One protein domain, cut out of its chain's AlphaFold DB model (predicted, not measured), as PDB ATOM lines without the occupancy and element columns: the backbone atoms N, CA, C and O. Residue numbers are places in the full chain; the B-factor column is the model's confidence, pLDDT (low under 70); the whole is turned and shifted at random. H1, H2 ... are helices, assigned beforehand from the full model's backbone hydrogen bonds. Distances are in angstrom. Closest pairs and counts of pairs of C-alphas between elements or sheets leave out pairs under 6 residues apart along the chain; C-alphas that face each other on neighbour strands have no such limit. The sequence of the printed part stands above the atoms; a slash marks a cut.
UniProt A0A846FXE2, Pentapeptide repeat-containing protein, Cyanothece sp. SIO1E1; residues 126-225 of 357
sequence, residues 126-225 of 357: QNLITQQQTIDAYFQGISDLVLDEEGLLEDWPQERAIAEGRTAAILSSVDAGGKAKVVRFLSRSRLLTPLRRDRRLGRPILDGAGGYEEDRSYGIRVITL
ATOM      1  N   GLN A 126     173.593 103.799 141.346       85.62
ATOM      2  CA  GLN A 126     172.725 103.305 142.408       85.62
ATOM      3  C   GLN A 126     171.813 104.408 142.951       85.62
ATOM      4  O   GLN A 126     170.620 104.170 143.113       85.62
ATOM      5  N   ASN A 127     172.329 105.619 143.181       84.38
ATOM      6  CA  ASN A 127     171.511 106.750 143.626       84.38
ATOM      7  C   ASN A 127     170.405 107.088 142.617       84.38
ATOM      8  O   ASN A 127     169.252 107.265 143.013       84.38
ATOM      9  N   LEU A 128     170.728 107.113 141.318       84.12
ATOM     10  CA  LEU A 128     169.744 107.351 140.258       84.12
ATOM     11  C   LEU A 128     168.672 106.252 140.207       84.12
ATOM     12  O   LEU A 128     167.490 106.562 140.065       84.12
ATOM     13  N   ILE A 129     169.066 104.983 140.347       84.06
ATOM     14  CA  ILE A 129     168.140 103.841 140.365       84.06
ATOM     15  C   ILE A 129     167.215 103.920 141.582       84.06
ATOM     16  O   ILE A 129     165.998 103.842 141.426       84.06
ATOM     17  N   THR A 130     167.763 104.133 142.781       87.81
ATOM     18  CA  THR A 130     166.973 104.267 144.014       87.81
ATOM     19  C   THR A 130     165.970 105.414 143.894       87.81
ATOM     20  O   THR A 130     164.811 105.281 144.287       87.81
ATOM     21  N   GLN A 131     166.381 106.537 143.302       87.94
ATOM     22  CA  GLN A 131     165.495 107.675 143.094       87.94
ATOM     23  C   GLN A 131     164.355 107.348 142.118       87.94
ATOM     24  O   GLN A 131     163.207 107.697 142.390       87.94
ATOM     25  N   GLN A 132     164.644 106.658 141.011       90.00
ATOM     26  CA  GLN A 132     163.617 106.202 140.067       90.00
ATOM     27  C   GLN A 132     162.621 105.257 140.738       90.00
ATOM     28  O   GLN A 132     161.425 105.513 140.679       90.00
ATOM     29  N   GLN A 133     163.105 104.256 141.477       92.19
ATOM     30  CA  GLN A 133     162.250 103.332 142.228       92.19
ATOM     31  C   GLN A 133     161.363 104.056 143.247       92.19
ATOM     32  O   GLN A 133     160.190 103.722 143.397       92.19
ATOM     33  N   THR A 134     161.902 105.071 143.928       92.19
ATOM     34  CA  THR A 134     161.140 105.876 144.895       92.19
ATOM     35  C   THR A 134     160.024 106.664 144.198       92.19
ATOM     36  O   THR A 134     158.902 106.726 144.702       92.19
ATOM     37  N   ILE A 135     160.307 107.239 143.025       94.38
ATOM     38  CA  ILE A 135     159.316 107.957 142.213       94.38
ATOM     39  C   ILE A 135     158.245 106.995 141.677       94.38
ATOM     40  O   ILE A 135     157.060 107.314 141.759       94.38
ATOM     41  N   ASP A 136     158.631 105.816 141.194       94.56
ATOM     42  CA  ASP A 136     157.694 104.818 140.669       94.56
ATOM     43  C   ASP A 136     156.774 104.278 141.775       94.56
ATOM     44  O   ASP A 136     155.559 104.212 141.594       94.56
ATOM     45  N   ALA A 137     157.320 103.995 142.962       95.12
ATOM     46  CA  ALA A 137     156.534 103.608 144.134       95.12
ATOM     47  C   ALA A 137     155.563 104.718 144.577       95.12
ATOM     48  O   ALA A 137     154.445 104.449 145.030       95.12
ATOM     49  N   TYR A 138     155.970 105.984 144.441       96.62
ATOM     50  CA  TYR A 138     155.077 107.117 144.651       96.62
ATOM     51  C   TYR A 138     153.951 107.147 143.606       96.62
ATOM     52  O   TYR A 138     152.790 107.239 143.998       96.62
ATOM     53  N   PHE A 139     154.256 107.013 142.310       96.12
ATOM     54  CA  PHE A 139     153.247 107.011 141.242       96.12
ATOM     55  C   PHE A 139     152.240 105.882 141.389       96.12
ATOM     56  O   PHE A 139     151.038 106.134 141.299       96.12
ATOM     57  N   GLN A 140     152.717 104.670 141.663       95.19
ATOM     58  CA  GLN A 140     151.849 103.530 141.910       95.19
ATOM     59  C   GLN A 140     150.932 103.820 143.091       95.19
ATOM     60  O   GLN A 140     149.719 103.817 142.943       95.19
ATOM     61  N   GLY A 141     151.495 104.198 144.238       94.19
ATOM     62  CA  GLY A 141     150.651 104.399 145.401       94.19
ATOM     63  C   GLY A 141     149.721 105.615 145.301       94.19
ATOM     64  O   GLY A 141     148.765 105.653 146.061       94.19
ATOM     65  N   ILE A 142     150.016 106.649 144.504       94.62
ATOM     66  CA  ILE A 142     149.045 107.731 144.249       94.62
ATOM     67  C   ILE A 142     147.936 107.222 143.334       94.62
ATOM     68  O   ILE A 142     146.782 107.555 143.557       94.62
ATOM     69  N   SER A 143     148.269 106.398 142.342       93.00
ATOM     70  CA  SER A 143     147.270 105.789 141.462       93.00
ATOM     71  C   SER A 143     146.332 104.881 142.261       93.00
ATOM     72  O   SER A 143     145.128 105.067 142.185       93.00
ATOM     73  N   ASP A 144     146.871 104.010 143.117       92.81
ATOM     74  CA  ASP A 144     146.089 103.099 143.968       92.81
ATOM     75  C   ASP A 144     145.218 103.832 145.005       92.81
ATOM     76  O   ASP A 144     144.244 103.282 145.504       92.81
ATOM     77  N   LEU A 145     145.602 105.054 145.384       92.06
ATOM     78  CA  LEU A 145     144.896 105.845 146.395       92.06
ATOM     79  C   LEU A 145     143.751 106.673 145.813       92.06
ATOM     80  O   LEU A 145     142.849 107.046 146.548       92.06
ATOM     81  N   VAL A 146     143.861 107.054 144.542       89.69
ATOM     82  CA  VAL A 146     143.002 108.067 143.917       89.69
ATOM     83  C   VAL A 146     142.177 107.458 142.773       89.69
ATOM     84  O   VAL A 146     141.385 108.152 142.146       89.69
ATOM     85  N   LEU A 147     142.373 106.181 142.445       90.06
ATOM     86  CA  LEU A 147     141.603 105.477 141.424       90.06
ATOM     87  C   LEU A 147     140.780 104.352 142.050       90.06
ATOM     88  O   LEU A 147     141.273 103.639 142.923       90.06
ATOM     89  N   ASP A 148     139.550 104.187 141.569       87.50
ATOM     90  CA  ASP A 148     138.693 103.044 141.888       87.50
ATOM     91  C   ASP A 148     139.049 101.797 141.047       87.50
ATOM     92  O   ASP A 148     139.979 101.806 140.231       87.50
ATOM     93  N   GLU A 149     138.323 100.693 141.260       86.44
ATOM     94  CA  GLU A 149     138.543  99.421 140.549       86.44
ATOM     95  C   GLU A 149     138.300  99.546 139.034       86.44
ATOM     96  O   GLU A 149     138.872  98.797 138.236       86.44
ATOM     97  N   GLU A 150     137.483 100.515 138.623       84.12
ATOM     98  CA  GLU A 150     137.184 100.846 137.236       84.12
ATOM     99  C   GLU A 150     138.197 101.820 136.604       84.12
ATOM    100  O   GLU A 150     138.130 102.084 135.397       84.12
ATOM    101  N   GLY A 151     139.161 102.328 137.380       83.75
ATOM    102  CA  GLY A 151     140.183 103.274 136.931       83.75
ATOM    103  C   GLY A 151     139.682 104.716 136.802       83.75
ATOM    104  O   GLY A 151     140.309 105.530 136.113       83.75
ATOM    105  N   LEU A 152     138.556 105.041 137.433       84.00
ATOM    106  CA  LEU A 152     138.037 106.395 137.570       84.00
ATOM    107  C   LEU A 152     138.598 107.053 138.827       84.00
ATOM    108  O   LEU A 152     138.951 106.407 139.804       84.00
ATOM    109  N   LEU A 153     138.686 108.377 138.786       87.06
ATOM    110  CA  LEU A 153     139.218 109.183 139.870       87.06
ATOM    111  C   LEU A 153     138.225 109.194 141.036       87.06
ATOM    112  O   LEU A 153     137.164 109.817 140.954       87.06
ATOM    113  N   GLU A 154     138.590 108.531 142.122       84.06
ATOM    114  CA  GLU A 154     137.880 108.531 143.392       84.06
ATOM    115  C   GLU A 154     138.832 109.058 144.468       84.06
ATOM    116  O   GLU A 154     139.841 108.442 144.779       84.06
ATOM    117  N   ASP A 155     138.552 110.256 144.983       80.44
ATOM    118  CA  ASP A 155     139.409 110.924 145.963       80.44
ATOM    119  C   ASP A 155     138.597 111.564 147.084       80.44
ATOM    120  O   ASP A 155     138.095 112.695 147.012       80.44
ATOM    121  N   TRP A 156     138.497 110.824 148.178       84.69
ATOM    122  CA  TRP A 156     137.855 111.273 149.400       84.69
ATOM    123  C   TRP A 156     138.710 112.338 150.105       84.69
ATOM    124  O   TRP A 156     139.931 112.388 149.942       84.69
ATOM    125  N   PRO A 157     138.119 113.209 150.948       87.62
ATOM    126  CA  PRO A 157     138.884 114.230 151.668       87.62
ATOM    127  C   PRO A 157     140.097 113.688 152.447       87.62
ATOM    128  O   PRO A 157     141.123 114.361 152.520       87.62
ATOM    129  N   GLN A 158     140.001 112.476 153.007       88.94
ATOM    130  CA  GLN A 158     141.118 111.832 153.708       88.94
ATOM    131  C   GLN A 158     142.202 111.330 152.747       88.94
ATOM    132  O   GLN A 158     143.384 111.536 153.009       88.94
ATOM    133  N   GLU A 159     141.822 110.727 151.623       90.75
ATOM    134  CA  GLU A 159     142.761 110.260 150.597       90.75
ATOM    135  C   GLU A 159     143.528 111.424 149.986       90.75
ATOM    136  O   GLU A 159     144.742 111.340 149.835       90.75
ATOM    137  N   ARG A 160     142.866 112.562 149.755       90.75
ATOM    138  CA  ARG A 160     143.538 113.799 149.341       90.75
ATOM    139  C   ARG A 160     144.571 114.265 150.358       90.75
ATOM    140  O   ARG A 160     145.695 114.571 149.978       90.75
ATOM    141  N   ALA A 161     144.239 114.255 151.648       91.94
ATOM    142  CA  ALA A 161     145.198 114.614 152.692       91.94
ATOM    143  C   ALA A 161     146.407 113.655 152.720       91.94
ATOM    144  O   ALA A 161     147.549 114.093 152.873       91.94
ATOM    145  N   ILE A 162     146.181 112.352 152.521       94.06
ATOM    146  CA  ILE A 162     147.254 111.352 152.413       94.06
ATOM    147  C   ILE A 162     148.087 111.592 151.146       94.06
ATOM    148  O   ILE A 162     149.318 111.572 151.208       94.06
ATOM    149  N   ALA A 163     147.444 111.857 150.010       94.81
ATOM    150  CA  ALA A 163     148.092 112.150 148.740       94.81
ATOM    151  C   ALA A 163     148.962 113.410 148.839       94.81
ATOM    152  O   ALA A 163     150.112 113.399 148.394       94.81
ATOM    153  N   GLU A 164     148.473 114.469 149.486       95.00
ATOM    154  CA  GLU A 164     149.231 115.689 149.776       95.00
ATOM    155  C   GLU A 164     150.440 115.402 150.676       95.00
ATOM    156  O   GLU A 164     151.558 115.805 150.345       95.00
ATOM    157  N   GLY A 165     150.257 114.644 151.762       94.62
ATOM    158  CA  GLY A 165     151.349 114.254 152.658       94.62
ATOM    159  C   GLY A 165     152.436 113.439 151.950       94.62
ATOM    160  O   GLY A 165     153.628 113.728 152.084       94.62
ATOM    161  N   ARG A 166     152.041 112.463 151.126       95.88
ATOM    162  CA  ARG A 166     152.975 111.665 150.315       95.88
ATOM    163  C   ARG A 166     153.678 112.504 149.257       95.88
ATOM    164  O   ARG A 166     154.870 112.312 149.029       95.88
ATOM    165  N   THR A 167     152.969 113.452 148.650       97.06
ATOM    166  CA  THR A 167     153.537 114.380 147.665       97.06
ATOM    167  C   THR A 167     154.593 115.283 148.302       97.06
ATOM    168  O   THR A 167     155.687 115.432 147.761       97.06
ATOM    169  N   ALA A 168     154.331 115.820 149.493       96.12
ATOM    170  CA  ALA A 168     155.320 116.601 150.233       96.12
ATOM    171  C   ALA A 168     156.567 115.768 150.597       96.12
ATOM    172  O   ALA A 168     157.701 116.249 150.492       96.12
ATOM    173  N   ALA A 169     156.379 114.501 150.981       95.06
ATOM    174  CA  ALA A 169     157.478 113.598 151.315       95.06
ATOM    175  C   ALA A 169     158.346 113.237 150.095       95.06
ATOM    176  O   ALA A 169     159.575 113.282 150.182       95.06
ATOM    177  N   ILE A 170     157.745 112.935 148.937       96.25
ATOM    178  CA  ILE A 170     158.534 112.648 147.729       96.25
ATOM    179  C   ILE A 170     159.268 113.899 147.240       96.25
ATOM    180  O   ILE A 170     160.453 113.829 146.938       96.25
ATOM    181  N   LEU A 171     158.620 115.070 147.234       95.56
ATOM    182  CA  LEU A 171     159.247 116.306 146.757       95.56
ATOM    183  C   LEU A 171     160.434 116.744 147.624       95.56
ATOM    184  O   LEU A 171     161.351 117.377 147.104       95.56
ATOM    185  N   SER A 172     160.455 116.395 148.914       93.00
ATOM    186  CA  SER A 172     161.592 116.687 149.799       93.00
ATOM    187  C   SER A 172     162.756 115.695 149.672       93.00
ATOM    188  O   SER A 172     163.870 116.025 150.075       93.00
ATOM    189  N   SER A 173     162.534 114.513 149.086       92.12
ATOM    190  CA  SER A 173     163.533 113.435 148.985       92.12
ATOM    191  C   SER A 173     164.182 113.293 147.605       92.12
ATOM    192  O   SER A 173     165.159 112.559 147.463       92.12
ATOM    193  N   VAL A 174     163.675 113.997 146.592       94.12
ATOM    194  CA  VAL A 174     164.168 113.913 145.210       94.12
ATOM    195  C   VAL A 174     164.871 115.199 144.769       94.12
ATOM    196  O   VAL A 174     164.617 116.289 145.285       94.12
ATOM    197  N   ASP A 175     165.765 115.074 143.790       94.25
ATOM    198  CA  ASP A 175     166.444 116.212 143.167       94.25
ATOM    199  C   ASP A 175     165.496 117.060 142.288       94.25
ATOM    200  O   ASP A 175     164.315 116.741 142.117       94.25
ATOM    201  N   ALA A 176     166.003 118.157 141.715       95.62
ATOM    202  CA  ALA A 176     165.218 119.051 140.858       95.62
ATOM    203  C   ALA A 176     164.537 118.306 139.691       95.62
ATOM    204  O   ALA A 176     163.346 118.502 139.427       95.62
ATOM    205  N   GLY A 177     165.258 117.391 139.031       95.69
ATOM    206  CA  GLY A 177     164.724 116.583 137.935       95.69
ATOM    207  C   GLY A 177     163.595 115.648 138.379       95.69
ATOM    208  O   GLY A 177     162.575 115.534 137.695       95.69
ATOM    209  N   GLY A 178     163.740 115.014 139.542       96.00
ATOM    210  CA  GLY A 178     162.709 114.192 140.167       96.00
ATOM    211  C   GLY A 178     161.463 114.991 140.543       96.00
ATOM    212  O   GLY A 178     160.355 114.565 140.216       96.00
ATOM    213  N   LYS A 179     161.626 116.184 141.137       96.56
ATOM    214  CA  LYS A 179     160.499 117.076 141.472       96.56
ATOM    215  C   LYS A 179     159.707 117.440 140.224       96.56
ATOM    216  O   LYS A 179     158.483 117.333 140.220       96.56
ATOM    217  N   ALA A 180     160.398 117.797 139.142       97.06
ATOM    218  CA  ALA A 180     159.751 118.118 137.876       97.06
ATOM    219  C   ALA A 180     158.988 116.920 137.289       97.06
ATOM    220  O   ALA A 180     157.860 117.087 136.828       97.06
ATOM    221  N   LYS A 181     159.538 115.698 137.354       96.94
ATOM    222  CA  LYS A 181     158.817 114.478 136.938       96.94
ATOM    223  C   LYS A 181     157.534 114.272 137.742       96.94
ATOM    224  O   LYS A 181     156.491 114.021 137.141       96.94
ATOM    225  N   VAL A 182     157.606 114.424 139.064       97.44
ATOM    226  CA  VAL A 182     156.446 114.303 139.957       97.44
ATOM    227  C   VAL A 182     155.387 115.349 139.617       97.44
ATOM    228  O   VAL A 182     154.249 114.994 139.329       97.44
ATOM    229  N   VAL A 183     155.762 116.628 139.550       97.19
ATOM    230  CA  VAL A 183     154.840 117.727 139.215       97.19
ATOM    231  C   VAL A 183     154.181 117.515 137.848       97.19
ATOM    232  O   VAL A 183     152.975 117.713 137.700       97.19
ATOM    233  N   ARG A 184     154.938 117.064 136.841       97.25
ATOM    234  CA  ARG A 184     154.387 116.749 135.515       97.25
ATOM    235  C   ARG A 184     153.401 115.600 135.543       97.25
ATOM    236  O   ARG A 184     152.378 115.695 134.873       97.25
ATOM    237  N   PHE A 185     153.722 114.525 136.258       96.94
ATOM    238  CA  PHE A 185     152.817 113.394 136.419       96.94
ATOM    239  C   PHE A 185     151.505 113.865 137.046       96.94
ATOM    240  O   PHE A 185     150.450 113.707 136.438       96.94
ATOM    241  N   LEU A 186     151.583 114.565 138.182       96.69
ATOM    242  CA  LEU A 186     150.411 115.089 138.879       96.69
ATOM    243  C   LEU A 186     149.569 116.015 137.997       96.69
ATOM    244  O   LEU A 186     148.344 115.920 137.977       96.69
ATOM    245  N   SER A 187     150.213 116.893 137.228       95.56
ATOM    246  CA  SER A 187     149.504 117.776 136.309       95.56
ATOM    247  C   SER A 187     148.841 117.024 135.154       95.56
ATOM    248  O   SER A 187     147.695 117.321 134.824       95.56
ATOM    249  N   ARG A 188     149.544 116.085 134.510       93.94
ATOM    250  CA  ARG A 188     149.020 115.351 133.344       93.94
ATOM    251  C   ARG A 188     147.887 114.407 133.718       93.94
ATOM    252  O   ARG A 188     146.963 114.248 132.929       93.94
ATOM    253  N   SER A 189     147.926 113.868 134.931       92.62
ATOM    254  CA  SER A 189     146.853 113.059 135.513       92.62
ATOM    255  C   SER A 189     145.695 113.906 136.068       92.62
ATOM    256  O   SER A 189     144.832 113.377 136.756       92.62
ATOM    257  N   ARG A 190     145.669 115.223 135.797       92.06
ATOM    258  CA  ARG A 190     144.672 116.196 136.289       92.06
ATOM    259  C   ARG A 190     144.522 116.250 137.820       92.06
ATOM    260  O   ARG A 190     143.540 116.784 138.318       92.06
ATOM    261  N   LEU A 191     145.526 115.799 138.576       94.31
ATOM    262  CA  LEU A 191     145.501 115.799 140.047       94.31
ATOM    263  C   LEU A 191     145.746 117.194 140.646       94.31
ATOM    264  O   LEU A 191     145.325 117.473 141.769       94.31
ATOM    265  N   LEU A 192     146.404 118.080 139.890       95.25
ATOM    266  CA  LEU A 192     146.617 119.493 140.248       95.25
ATOM    267  C   LEU A 192     145.534 120.427 139.690       95.25
ATOM    268  O   LEU A 192     145.467 121.604 140.051       95.25
ATOM    269  N   THR A 193     144.705 119.915 138.784       92.44
ATOM    270  CA  THR A 193     143.667 120.684 138.108       92.44
ATOM    271  C   THR A 193     142.441 120.787 139.017       92.44
ATOM    272  O   THR A 193     142.071 119.800 139.651       92.44
ATOM    273  N   PRO A 194     141.783 121.954 139.116       92.12
ATOM    274  CA  PRO A 194     140.535 122.057 139.857       92.12
ATOM    275  C   PRO A 194     139.411 121.384 139.057       92.12
ATOM    276  O   PRO A 194     138.990 121.872 138.005       92.12
ATOM    277  N   LEU A 195     138.951 120.230 139.541       92.12
ATOM    278  CA  LEU A 195     137.926 119.427 138.877       92.12
ATOM    279  C   LEU A 195     136.542 119.759 139.418       92.12
ATOM    280  O   LEU A 195     136.370 119.978 140.622       92.12
ATOM    281  N   ARG A 196     135.544 119.772 138.534       91.94
ATOM    282  CA  ARG A 196     134.147 119.926 138.919       91.94
ATOM    283  C   ARG A 196     133.704 118.692 139.693       91.94
ATOM    284  O   ARG A 196     134.012 117.565 139.315       91.94
ATOM    285  N   ARG A 197     132.972 118.910 140.782       87.88
ATOM    286  CA  ARG A 197     132.577 117.859 141.724       87.88
ATOM    287  C   ARG A 197     131.074 117.835 141.907       87.88
ATOM    288  O   ARG A 197     130.418 118.882 141.880       87.88
ATOM    289  N   ASP A 198     130.527 116.649 142.137       84.62
ATOM    290  CA  ASP A 198     129.163 116.538 142.626       84.62
ATOM    291  C   ASP A 198     129.077 117.044 144.083       84.62
ATOM    292  O   ASP A 198     130.026 116.981 144.865       84.62
ATOM    293  N   ARG A 199     127.924 117.601 144.465       75.56
ATOM    294  CA  ARG A 199     127.751 118.206 145.800       75.56
ATOM    295  C   ARG A 199     127.522 117.187 146.918       75.56
ATOM    296  O   ARG A 199     127.499 117.588 148.077       75.56
ATOM    297  N   ARG A 200     127.253 115.919 146.589       72.38
ATOM    298  CA  ARG A 200     126.868 114.894 147.571       72.38
ATOM    299  C   ARG A 200     128.022 113.968 147.917       72.38
ATOM    300  O   ARG A 200     128.249 113.738 149.098       72.38
ATOM    301  N   LEU A 201     128.706 113.435 146.909       67.62
ATOM    302  CA  LEU A 201     129.724 112.399 147.078       67.62
ATOM    303  C   LEU A 201     131.151 112.942 146.922       67.62
ATOM    304  O   LEU A 201     132.100 112.259 147.285       67.62
ATOM    305  N   GLY A 202     131.317 114.164 146.410       75.44
ATOM    306  CA  GLY A 202     132.621 114.712 146.059       75.44
ATOM    307  C   GLY A 202     133.284 113.968 144.899       75.44
ATOM    308  O   GLY A 202     134.500 114.048 144.768       75.44
ATOM    309  N   ARG A 203     132.529 113.258 144.057       79.88
ATOM    310  CA  ARG A 203     133.050 112.564 142.872       79.88
ATOM    311  C   ARG A 203     133.302 113.559 141.738       79.88
ATOM    312  O   ARG A 203     132.529 114.515 141.589       79.88
ATOM    313  N   PRO A 204     134.375 113.383 140.955       85.94
ATOM    314  CA  PRO A 204     134.674 114.271 139.848       85.94
ATOM    315  C   PRO A 204     133.672 114.025 138.714       85.94
ATOM    316  O   PRO A 204     133.278 112.894 138.434       85.94
ATOM    317  N   ILE A 205     133.219 115.103 138.083       87.81
ATOM    318  CA  ILE A 205     132.257 115.049 136.979       87.81
ATOM    319  C   ILE A 205     133.025 114.860 135.673       87.81
ATOM    320  O   ILE A 205     134.100 115.429 135.500       87.81
ATOM    321  N   LEU A 206     132.487 114.055 134.757       89.12
ATOM    322  CA  LEU A 206     133.083 113.836 133.442       89.12
ATOM    323  C   LEU A 206     132.654 114.918 132.444       89.12
ATOM    324  O   LEU A 206     131.508 115.358 132.449       89.12
ATOM    325  N   ASP A 207     133.557 115.288 131.538       90.44
ATOM    326  CA  ASP A 207     133.336 116.294 130.488       90.44
ATOM    327  C   ASP A 207     132.516 115.778 129.288       90.44
ATOM    328  O   ASP A 207     132.270 116.511 128.330       90.44
ATOM    329  N   GLY A 208     132.094 114.510 129.322       88.50
ATOM    330  CA  GLY A 208     131.367 113.845 128.237       88.50
ATOM    331  C   GLY A 208     132.247 113.347 127.083       88.50
ATOM    332  O   GLY A 208     131.741 112.653 126.206       88.50
ATOM    333  N   ALA A 209     133.554 113.633 127.094       89.81
ATOM    334  CA  ALA A 209     134.544 113.148 126.127       89.81
ATOM    335  C   ALA A 209     135.485 112.079 126.721       89.81
ATOM    336  O   ALA A 209     136.495 111.726 126.112       89.81
ATOM    337  N   GLY A 210     135.153 111.562 127.908       82.81
ATOM    338  CA  GLY A 210     135.956 110.581 128.642       82.81
ATOM    339  C   GLY A 210     137.022 111.196 129.553       82.81
ATOM    340  O   GLY A 210     137.823 110.455 130.115       82.81
ATOM    341  N   GLY A 211     137.049 112.523 129.711       86.06
ATOM    342  CA  GLY A 211     137.887 113.218 130.684       86.06
ATOM    343  C   GLY A 211     137.078 113.780 131.853       86.06
ATOM    344  O   GLY A 211     135.856 113.667 131.903       86.06
ATOM    345  N   TYR A 212     137.770 114.420 132.795       89.56
ATOM    346  CA  TYR A 212     137.147 115.132 133.915       89.56
ATOM    347  C   TYR A 212     136.823 116.579 133.550       89.56
ATOM    348  O   TYR A 212     137.688 117.304 133.056       89.56
ATOM    349  N   GLU A 213     135.609 117.021 133.843       91.94
ATOM    350  CA  GLU A 213     135.194 118.408 133.692       91.94
ATOM    351  C   GLU A 213     136.006 119.305 134.639       91.94
ATOM    352  O   GLU A 213     136.059 119.088 135.850       91.94
ATOM    353  N   GLU A 214     136.665 120.321 134.082       92.06
ATOM    354  CA  GLU A 214     137.430 121.301 134.854       92.06
ATOM    355  C   GLU A 214     136.518 122.450 135.302       92.06
ATOM    356  O   GLU A 214     135.777 123.015 134.499       92.06
ATOM    357  N   ASP A 215     136.630 122.862 136.564       92.50
ATOM    358  CA  ASP A 215     135.955 124.052 137.086       92.50
ATOM    359  C   ASP A 215     136.960 124.891 137.874       92.50
ATOM    360  O   ASP A 215     137.329 124.574 138.996       92.50
ATOM    361  N   ARG A 216     137.420 125.998 137.294       88.56
ATOM    362  CA  ARG A 216     138.421 126.859 137.948       88.56
ATOM    363  C   ARG A 216     137.840 127.741 139.052       88.56
ATOM    364  O   ARG A 216     138.608 128.296 139.836       88.56
ATOM    365  N   SER A 217     136.523 127.917 139.088       86.62
ATOM    366  CA  SER A 217     135.847 128.798 140.042       86.62
ATOM    367  C   SER A 217     135.497 128.062 141.326       86.62
ATOM    368  O   SER A 217     135.695 128.605 142.411       86.62
ATOM    369  N   TYR A 218     134.999 126.830 141.205       86.50
ATOM    370  CA  TYR A 218     134.522 126.040 142.345       86.50
ATOM    371  C   TYR A 218     135.092 124.625 142.398       86.50
ATOM    372  O   TYR A 218     134.790 123.880 143.332       86.50
ATOM    373  N   GLY A 219     135.889 124.234 141.406       89.12
ATOM    374  CA  GLY A 219     136.478 122.910 141.363       89.12
ATOM    375  C   GLY A 219     137.496 122.696 142.470       89.12
ATOM    376  O   GLY A 219     138.117 123.620 143.000       89.12
ATOM    377  N   ILE A 220     137.656 121.429 142.818       89.44
ATOM    378  CA  ILE A 220     138.503 120.989 143.915       89.44
ATOM    379  C   ILE A 220     139.679 120.228 143.319       89.44
ATOM    380  O   ILE A 220     139.500 119.377 142.448       89.44
ATOM    381  N   ARG A 221     140.883 120.547 143.791       92.12
ATOM    382  CA  ARG A 221     142.102 119.821 143.426       92.12
ATOM    383  C   ARG A 221     142.213 118.554 144.263       92.12
ATOM    384  O   ARG A 221     141.869 118.563 145.450       92.12
ATOM    385  N   VAL A 222     142.734 117.497 143.647       92.00
ATOM    386  CA  VAL A 222     143.093 116.277 144.375       92.00
ATOM    387  C   VAL A 222     144.277 116.570 145.289       92.00
ATOM    388  O   VAL A 222     144.237 116.268 146.476       92.00
ATOM    389  N   ILE A 223     145.313 117.202 144.730       94.69
ATOM    390  CA  ILE A 223     146.536 117.558 145.442       94.69
ATOM    391  C   ILE A 223     146.754 119.061 145.331       94.69
ATOM    392  O   ILE A 223     146.900 119.615 144.236       94.69
ATOM    393  N   THR A 224     146.834 119.723 146.480       93.56
ATOM    394  CA  THR A 224     147.200 121.133 146.562       93.56
ATOM    395  C   THR A 224     148.692 121.251 146.853       93.56
ATOM    396  O   THR A 224     149.159 120.867 147.920       93.56
ATOM    397  N   LEU A 225     149.464 121.822 145.921       93.12
ATOM    398  CA  LEU A 225     150.915 121.971 146.108       93.12
ATOM    399  C   LEU A 225     151.272 122.910 147.267       93.12
ATOM    400  O   LEU A 225     152.346 122.779 147.844       93.12
TER     401      LEU A 225
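This is residues 126 to 225 of the 357 residues of the protein "Pentapeptide repeat-containing protein" of Cyanothece sp. SIO1E1 (UniProt A0A846FXE2). Three helices, H1, H2 and H3, lie side by side with their centres in a triangle and form an up-and-down bundle, each running against the one before it. A long stretch with no named element, residues 189 to 225, loops beyond one end of the bundle, the end where H1 and H3 finish and H2 starts, and then folds back toward the helices with its last residues. The printed part has 100 residues, with three named helices in the order H1, H2, H3 and no named strand; the class is all helix. It is compact, with a radius of gyration of the C-alphas of 14.1 A, and elongated in outline, spanning 46 by 28 by 26 A.

H1, residues 126 to 146, and H2, residues 157 to 173, form a helical hairpin; they touch, closest at the C-alphas of Ile 142 and Ala 163, 6.4 A apart, at a shallow tilt of 9 degrees, opposite ways. H2 and H3, residues 176 to 188, form a second helical hairpin at a shallow tilt of 25 degrees, opposite ways. They touch through residues 170 to 171 of H2 and 178 to 182 of H3, closest at the C-alphas of Leu 171 and Lys 179, 5.5 A apart. H1 and H3 only just touch, with 3 pairs of C-alphas within 8 A, through residues 131 to 135 and 178 to 182; they run the same way at a shallow tilt of 22 degrees, and their closest C-alphas, of Ile 135 and Val 182, are 7.3 A apart. In H1, H2 and H3 every O i to N i+4 pair is within hydrogen-bond range.

H1 begins at C-alpha 126, (172.725, 103.305, 142.408), and is 30.1 A long; H2 is 24.8 A long. H3, 18.2 A, ends at C-alpha 188, (149.020, 115.351, 133.344).

The farthest C-alphas, of Gln 126 and Arg 200, are 47.6 A apart. The printed part has no cut. The link H1 to H2 is short, H2 to H3 tight. Mean pLDDT of the printed part is 90.6; residue 201 is under 70.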